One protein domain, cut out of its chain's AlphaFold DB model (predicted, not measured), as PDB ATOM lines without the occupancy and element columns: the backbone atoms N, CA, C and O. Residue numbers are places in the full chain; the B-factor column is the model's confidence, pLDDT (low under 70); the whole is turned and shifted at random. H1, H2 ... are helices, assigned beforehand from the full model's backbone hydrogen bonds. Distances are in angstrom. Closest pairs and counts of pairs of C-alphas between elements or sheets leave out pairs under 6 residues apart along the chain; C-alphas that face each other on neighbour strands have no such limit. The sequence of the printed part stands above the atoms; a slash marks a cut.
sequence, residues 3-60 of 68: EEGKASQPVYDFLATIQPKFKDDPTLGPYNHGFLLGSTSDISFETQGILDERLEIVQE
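This is residues 3 to 60 of the 68 residues of a protein of Bacillus thuringiensis serovar sotto str. T04001 (UniProt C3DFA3). This is a loop-rich domain with little regular structure, in which two short helices, H1 and H2, converge toward their last turns like a V, and the long link between them, residues 19 to 44, runs out past that end and folds back along the length. The printed part has 58 residues with two named helices, H1 then H2, no named strand, and class all helix, under half of the residues being in them. It is only just loose, close to compact, with a radius of gyration of the C-alphas of 12.8 A, and only just elongated, spanning 39 by 20 by 15 A.

Look first at H2, residues 45 to 55, then at H1, residues 9 to 18. They touch, the closest C-alphas being those of Leu 15 and Arg 54, 6.5 A apart. They run the same way at a steep tilt of 43 degrees. In both, every O i to N i+4 pair is within hydrogen-bond range. Residues 21 to 22 pair with 58 to 59, parallel.

Find C-alpha 45 at (98.167, 229.480, 146.824); from there H2 runs 15.1 A to C-alpha 55. H1 runs 14.6 A from C-alpha 9 at (103.262, 244.180, 136.093).

The C-alphas farthest apart, of Asp 24 and Ser 41, are 39.5 A apart. The link from H1 to H2 is long, and the printed part has no cut. Residue 29 has pLDDT under 70.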
ATOM      1  N   GLU A   3      96.419 238.324 135.572       77.81
ATOM      2  CA  GLU A   3      96.471 237.810 134.204       77.81
ATOM      3  C   GLU A   3      96.937 236.355 134.296       77.81
ATOM      4  O   GLU A   3      98.011 236.080 134.828       77.81
ATOM      5  N   GLU A   4      96.085 235.414 133.879       78.19
ATOM      6  CA  GLU A   4      96.349 233.966 133.996       78.19
ATOM      7  C   GLU A   4      96.722 233.521 135.426       78.19
ATOM      8  O   GLU A   4      97.590 232.678 135.642       78.19
ATOM      9  N   GLY A   5      96.079 234.123 136.433       75.88
ATOM     10  CA  GLY A   5      96.342 233.826 137.843       75.88
ATOM     11  C   GLY A   5      97.614 234.469 138.400       75.88
ATOM     12  O   GLY A   5      97.917 234.273 139.572       75.88
ATOM     13  N   LYS A   6      98.349 235.275 137.626       80.31
ATOM     14  CA  LYS A   6      99.535 236.012 138.093       80.31
ATOM     15  C   LYS A   6      99.237 237.498 138.193       80.31
ATOM     16  O   LYS A   6      98.497 238.034 137.377       80.31
ATOM     17  N   ALA A   7      99.811 238.185 139.178       84.25
ATOM     18  CA  ALA A   7      99.729 239.642 139.205       84.25
ATOM     19  C   ALA A   7     100.340 240.214 137.923       84.25
ATOM     20  O   ALA A   7     101.401 239.780 137.479       84.25
ATOM     21  N   SER A   8      99.636 241.161 137.303       88.19
ATOM     22  CA  SER A   8     100.189 241.885 136.164       88.19
ATOM     23  C   SER A   8     101.280 242.845 136.644       88.19
ATOM     24  O   SER A   8     101.312 243.231 137.815       88.19
ATOM     25  N   GLN A   9     102.169 243.266 135.741       86.31
ATOM     26  CA  GLN A   9     103.262 244.180 136.093       86.31
ATOM     27  C   GLN A   9     102.786 245.455 136.819       86.31
ATOM     28  O   GLN A   9     103.361 245.775 137.856       86.31
ATOM     29  N   PRO A  10     101.687 246.123 136.406       91.06
ATOM     30  CA  PRO A  10     101.177 247.282 137.141       91.06
ATOM     31  C   PRO A  10     100.770 246.984 138.589       91.06
ATOM     32  O   PRO A  10     100.866 247.856 139.448       91.06
ATOM     33  N   VAL A  11     100.307 245.762 138.878       88.12
ATOM     34  CA  VAL A  11      99.986 245.348 140.250       88.12
ATOM     35  C   VAL A  11     101.267 245.159 141.053       88.12
ATOM     36  O   VAL A  11     101.335 245.646 142.175       88.12
ATOM     37  N   TYR A  12     102.295 244.529 140.482       86.94
ATOM     38  CA  TYR A  12     103.596 244.422 141.148       86.94
ATOM     39  C   TYR A  12     104.214 245.785 141.442       86.94
ATOM     40  O   TYR A  12     104.677 246.013 142.559       86.94
ATOM     41  N   ASP A  13     104.179 246.694 140.471       89.38
ATOM     42  CA  ASP A  13     104.718 248.042 140.630       89.38
ATOM     43  C   ASP A  13     103.978 248.779 141.750       89.38
ATOM     44  O   ASP A  13     104.606 249.386 142.615       89.38
ATOM     45  N   PHE A  14     102.648 248.661 141.796       89.69
ATOM     46  CA  PHE A  14     101.848 249.230 142.875       89.69
ATOM     47  C   PHE A  14     102.206 248.635 144.243       89.69
ATOM     48  O   PHE A  14     102.455 249.397 145.179       89.69
ATOM     49  N   LEU A  15     102.290 247.306 144.363       89.12
ATOM     50  CA  LEU A  15     102.665 246.636 145.614       89.12
ATOM     51  C   LEU A  15     104.042 247.100 146.106       89.12
ATOM     52  O   LEU A  15     104.201 247.382 147.290       89.12
ATOM     53  N   ALA A  16     105.002 247.291 145.199       87.44
ATOM     54  CA  ALA A  16     106.323 247.816 145.541       87.44
ATOM     55  C   ALA A  16     106.277 249.249 146.105       87.44
ATOM     56  O   ALA A  16     107.107 249.597 146.945       87.44
ATOM     57  N   THR A  17     105.315 250.082 145.686       89.38
ATOM     58  CA  THR A  17     105.159 251.444 146.238       89.38
ATOM     59  C   THR A  17     104.604 251.466 147.659       89.38
ATOM     60  O   THR A  17     104.867 252.415 148.395       89.38
ATOM     61  N   ILE A  18     103.846 250.435 148.043       88.69
ATOM     62  CA  ILE A  18     103.208 250.334 149.360       88.69
ATOM     63  C   ILE A  18     103.906 249.340 150.292       88.69
ATOM     64  O   ILE A  18     103.477 249.201 151.435       88.69
ATOM     65  N   GLN A  19     104.963 248.660 149.831       88.62
ATOM     66  CA  GLN A  19     105.711 247.710 150.646       88.62
ATOM     67  C   GLN A  19     106.297 248.426 151.875       88.62
ATOM     68  O   GLN A  19     107.110 249.349 151.730       88.62
ATOM     69  N   PRO A  20     105.905 248.021 153.092       86.44
ATOM     70  CA  PRO A  20     106.366 248.666 154.305       86.44
ATOM     71  C   PRO A  20     107.838 248.359 154.571       86.44
ATOM     72  O   PRO A  20     108.327 247.253 154.331       86.44
ATOM     73  N   LYS A  21     108.544 249.356 155.110       87.69
ATOM     74  CA  LYS A  21     109.961 249.243 155.455       87.69
ATOM     75  C   LYS A  21     110.223 249.668 156.890       87.69
ATOM     76  O   LYS A  21     109.574 250.587 157.390       87.69
ATOM     77  N   PHE A  22     111.204 249.040 157.528       86.94
ATOM     78  CA  PHE A  22     111.717 249.444 158.839       86.94
ATOM     79  C   PHE A  22     113.198 249.830 158.758       86.94
ATOM     80  O   PHE A  22     113.907 249.428 157.833       86.94
ATOM     81  N   LYS A  23     113.662 250.632 159.723       84.06
ATOM     82  CA  LYS A  23     115.067 251.066 159.817       84.06
ATOM     83  C   LYS A  23     115.815 250.321 160.914       84.06
ATOM     84  O   LYS A  23     116.805 249.659 160.622       84.06
ATOM     85  N   ASP A  24     115.297 250.407 162.139       81.81
ATOM     86  CA  ASP A  24     116.017 249.974 163.342       81.81
ATOM     87  C   ASP A  24     115.458 248.677 163.946       81.81
ATOM     88  O   ASP A  24     116.223 247.772 164.261       81.81
ATOM     89  N   ASP A  25     114.132 248.559 164.084       79.62
ATOM     90  CA  ASP A  25     113.480 247.399 164.704       79.62
ATOM     91  C   ASP A  25     112.189 247.030 163.941       79.62
ATOM     92  O   ASP A  25     111.293 247.874 163.823       79.62
ATOM     93  N   PRO A  26     112.060 245.795 163.416       75.69
ATOM     94  CA  PRO A  26     110.864 245.357 162.694       75.69
ATOM     95  C   PRO A  26     109.635 245.209 163.602       75.69
ATOM     96  O   PRO A  26     108.508 245.296 163.120       75.69
ATOM     97  N   THR A  27     109.823 245.014 164.910       77.12
ATOM     98  CA  THR A  27     108.745 244.846 165.901       77.12
ATOM     99  C   THR A  27     108.167 246.175 166.384       77.12
ATOM    100  O   THR A  27     107.015 246.229 166.814       77.12
ATOM    101  N   LEU A  28     108.946 247.254 166.267       71.06
ATOM    102  CA  LEU A  28     108.502 248.641 166.466       71.06
ATOM    103  C   LEU A  28     108.143 249.330 165.138       71.06
ATOM    104  O   LEU A  28     107.782 250.508 165.120       71.06
ATOM    105  N   GLY A  29     108.288 248.603 164.031       66.12
ATOM    106  CA  GLY A  29     108.065 249.070 162.676       66.12
ATOM    107  C   GLY A  29     106.587 249.111 162.269       66.12
ATOM    108  O   GLY A  29     105.687 248.837 163.065       66.12
ATOM    109  N   PRO A  30     106.310 249.484 161.009       71.25
ATOM    110  CA  PRO A  30     104.951 249.548 160.483       71.25
ATOM    111  C   PRO A  30     104.256 248.181 160.537       71.25
ATOM    112  O   PRO A  30     104.813 247.174 160.114       71.25
ATOM    113  N   TYR A  31     103.007 248.156 161.004       74.06
ATOM    114  CA  TYR A  31     102.146 246.978 160.914       74.06
ATOM    115  C   TYR A  31     101.577 246.863 159.497       74.06
ATOM    116  O   TYR A  31     100.914 247.794 159.033       74.06
ATOM    117  N   ASN A  32     101.814 245.734 158.823       80.81
ATOM    118  CA  ASN A  32     101.191 245.456 157.534       80.81
ATOM    119  C   ASN A  32      99.989 244.526 157.681       80.81
ATOM    120  O   ASN A  32     100.081 243.470 158.307       80.81
ATOM    121  N   HIS A  33      98.874 244.903 157.065       82.25
ATOM    122  CA  HIS A  33      97.691 244.062 156.985       82.25
ATOM    123  C   HIS A  33      96.968 244.303 155.665       82.25
ATOM    124  O   HIS A  33      96.486 245.404 155.399       82.25
ATOM    125  N   GLY A  34      96.888 243.260 154.846       81.31
ATOM    126  CA  GLY A  34      96.181 243.266 153.573       81.31
ATOM    127  C   GLY A  34      95.158 242.140 153.527       81.31
ATOM    128  O   GLY A  34      95.377 241.065 154.080       81.31
ATOM    129  N   PHE A  35      94.043 242.382 152.842       85.38
ATOM    130  CA  PHE A  35      93.054 241.350 152.552       85.38
ATOM    131  C   PHE A  35      93.091 241.014 151.065       85.38
ATOM    132  O   PHE A  35      93.041 241.908 150.219       85.38
ATOM    133  N   LEU A  36      93.120 239.721 150.752       85.81
ATOM    134  CA  LEU A  36      92.873 239.204 149.411       85.81
ATOM    135  C   LEU A  36      91.469 238.604 149.389       85.81
ATOM    136  O   LEU A  36      91.141 237.738 150.196       85.81
ATOM    137  N   LEU A  37      90.629 239.095 148.482       88.38
ATOM    138  CA  LEU A  37      89.256 238.628 148.311       88.38
ATOM    139  C   LEU A  37      89.160 237.881 146.982       88.38
ATOM    140  O   LEU A  37      89.367 238.469 145.923       88.38
ATOM    141  N   GLY A  38      88.849 236.592 147.044       87.00
ATOM    142  CA  GLY A  38      88.736 235.728 145.874       87.00
ATOM    143  C   GLY A  38      88.652 234.264 146.280       87.00
ATOM    144  O   GLY A  38      88.885 233.914 147.439       87.00
ATOM    145  N   SER A  39      88.293 233.403 145.336       89.88
ATOM    146  CA  SER A  39      88.378 231.956 145.528       89.88
ATOM    147  C   SER A  39      89.784 231.445 145.206       89.88
ATOM    148  O   SER A  39      90.567 232.132 144.554       89.88
ATOM    149  N   THR A  40      90.097 230.200 145.571       88.38
ATOM    150  CA  THR A  40      91.370 229.563 145.183       88.38
ATOM    151  C   THR A  40      91.500 229.324 143.675       88.38
ATOM    152  O   THR A  40      92.602 229.080 143.191       88.38
ATOM    153  N   SER A  41      90.393 229.375 142.922       86.81
ATOM    154  CA  SER A  41      90.415 229.391 141.453       86.81
ATOM    155  C   SER A  41      90.767 230.760 140.873       86.81
ATOM    156  O   SER A  41      91.300 230.817 139.771       86.81
ATOM    157  N   ASP A  42      90.498 231.843 141.607       85.56
ATOM    158  CA  ASP A  42      90.877 233.199 141.200       85.56
ATOM    159  C   ASP A  42      92.305 233.527 141.655       85.56
ATOM    160  O   ASP A  42      93.081 234.125 140.913       85.56
ATOM    161  N   ILE A  43      92.651 233.124 142.883       89.12
ATOM    162  CA  ILE A  43      93.921 233.397 143.558       89.12
ATOM    163  C   ILE A  43      94.470 232.069 144.069       89.12
ATOM    164  O   ILE A  43      94.081 231.578 145.130       89.12
ATOM    165  N   SER A  44      95.371 231.465 143.301       91.75
ATOM    166  CA  SER A  44      96.021 230.228 143.727       91.75
ATOM    167  C   SER A  44      96.886 230.459 144.974       91.75
ATOM    168  O   SER A  44      97.302 231.584 145.252       91.75
ATOM    169  N   PHE A  45      97.222 229.390 145.702       91.50
ATOM    170  CA  PHE A  45      98.167 229.480 146.824       91.50
ATOM    171  C   PHE A  45      99.543 230.006 146.397       91.50
ATOM    172  O   PHE A  45     100.175 230.742 147.146       91.50
ATOM    173  N   GLU A  46      99.992 229.668 145.185       91.50
ATOM    174  CA  GLU A  46     101.234 230.202 144.618       91.50
ATOM    175  C   GLU A  46     101.129 231.720 144.431       91.50
ATOM    176  O   GLU A  46     101.984 232.471 144.892       91.50
ATOM    177  N   THR A  47     100.035 232.180 143.825       90.00
ATOM    178  CA  THR A  47      99.752 233.608 143.643       90.00
ATOM    179  C   THR A  47      99.689 234.329 144.983       90.00
ATOM    180  O   THR A  47     100.252 235.411 145.119       90.00
ATOM    181  N   GLN A  48      99.026 233.736 145.978       90.75
ATOM    182  CA  GLN A  48      98.953 234.288 147.324       90.75
ATOM    183  C   GLN A  48     100.349 234.435 147.935       90.75
ATOM    184  O   GLN A  48     100.656 235.509 148.435       90.75
ATOM    185  N   GLY A  49     101.196 233.404 147.857       90.38
ATOM    186  CA  GLY A  49     102.558 233.449 148.395       90.38
ATOM    187  C   GLY A  49     103.422 234.521 147.730       90.38
ATOM    188  O   GLY A  49     104.112 235.266 148.415       90.38
ATOM    189  N   ILE A  50     103.319 234.667 146.405       89.38
ATOM    190  CA  ILE A  50     104.024 235.728 145.673       89.38
ATOM    191  C   ILE A  50     103.546 237.118 146.118       89.38
ATOM    192  O   ILE A  50     104.352 238.033 146.263       89.38
ATOM    193  N   LEU A  51     102.237 237.309 146.307       89.25
ATOM    194  CA  LEU A  51     101.687 238.586 146.768       89.25
ATOM    195  C   LEU A  51     102.090 238.896 148.216       89.25
ATOM    196  O   LEU A  51     102.366 240.054 148.521       89.25
ATOM    197  N   ASP A  52     102.142 237.877 149.070       88.44
ATOM    198  CA  ASP A  52     102.557 237.985 150.470       88.44
ATOM    199  C   ASP A  52     104.030 238.399 150.576       88.44
ATOM    200  O   ASP A  52     104.324 239.413 151.197       88.44
ATOM    201  N   GLU A  53     104.936 237.744 149.838       88.12
ATOM    202  CA  GLU A  53     106.365 238.104 149.771       88.12
ATOM    203  C   GLU A  53     106.574 239.577 149.375       88.12
ATOM    204  O   GLU A  53     107.448 240.276 149.890       88.12
ATOM    205  N   ARG A  54     105.745 240.094 148.461       87.31
ATOM    206  CA  ARG A  54     105.815 241.498 148.017       87.31
ATOM    207  C   ARG A  54     105.291 242.492 149.044       87.31
ATOM    208  O   ARG A  54     105.597 243.678 148.940       87.31
ATOM    209  N   LEU A  55     104.501 242.026 150.000       87.88
ATOM    210  CA  LEU A  55     103.961 242.809 151.100       87.88
ATOM    211  C   LEU A  55     104.707 242.546 152.413       87.88
ATOM    212  O   LEU A  55     104.487 243.273 153.380       87.88
ATOM    213  N   GLU A  56     105.625 241.585 152.470       87.00
ATOM    214  CA  GLU A  56     106.467 241.406 153.646       87.00
ATOM    215  C   GLU A  56     107.203 242.705 153.986       87.00
ATOM    216  O   GLU A  56     107.675 243.450 153.118       87.00
ATOM    217  N   ILE A  57     107.256 242.987 155.288       86.56
ATOM    218  CA  ILE A  57     108.013 244.107 155.831       86.56
ATOM    219  C   ILE A  57     109.495 243.815 155.588       86.56
ATOM    220  O   ILE A  57     109.976 242.732 155.906       86.56
ATOM    221  N   VAL A  58     110.231 244.779 155.037       86.81
ATOM    222  CA  VAL A  58     111.665 244.618 154.737       86.81
ATOM    223  C   VAL A  58     112.499 245.739 155.346       86.81
ATOM    224  O   VAL A  58     111.996 246.829 155.628       86.81
ATOM    225  N   GLN A  59     113.797 245.512 155.545       87.19
ATOM    226  CA  GLN A  59     114.686 246.576 156.002       87.19
ATOM    227  C   GLN A  59     114.892 247.607 154.883       87.19
ATOM    228  O   GLN A  59     115.052 247.251 153.713       87.19
ATOM    229  N   GLU A  60     114.932 248.895 155.226       84.56
ATOM    230  CA  GLU A  60     115.120 249.984 154.256       84.56
ATOM    231  C   GLU A  60     116.421 249.842 153.451       84.56
ATOM    232  O   GLU A  60     116.445 250.149 152.259       84.56
TER     233      GLU A  60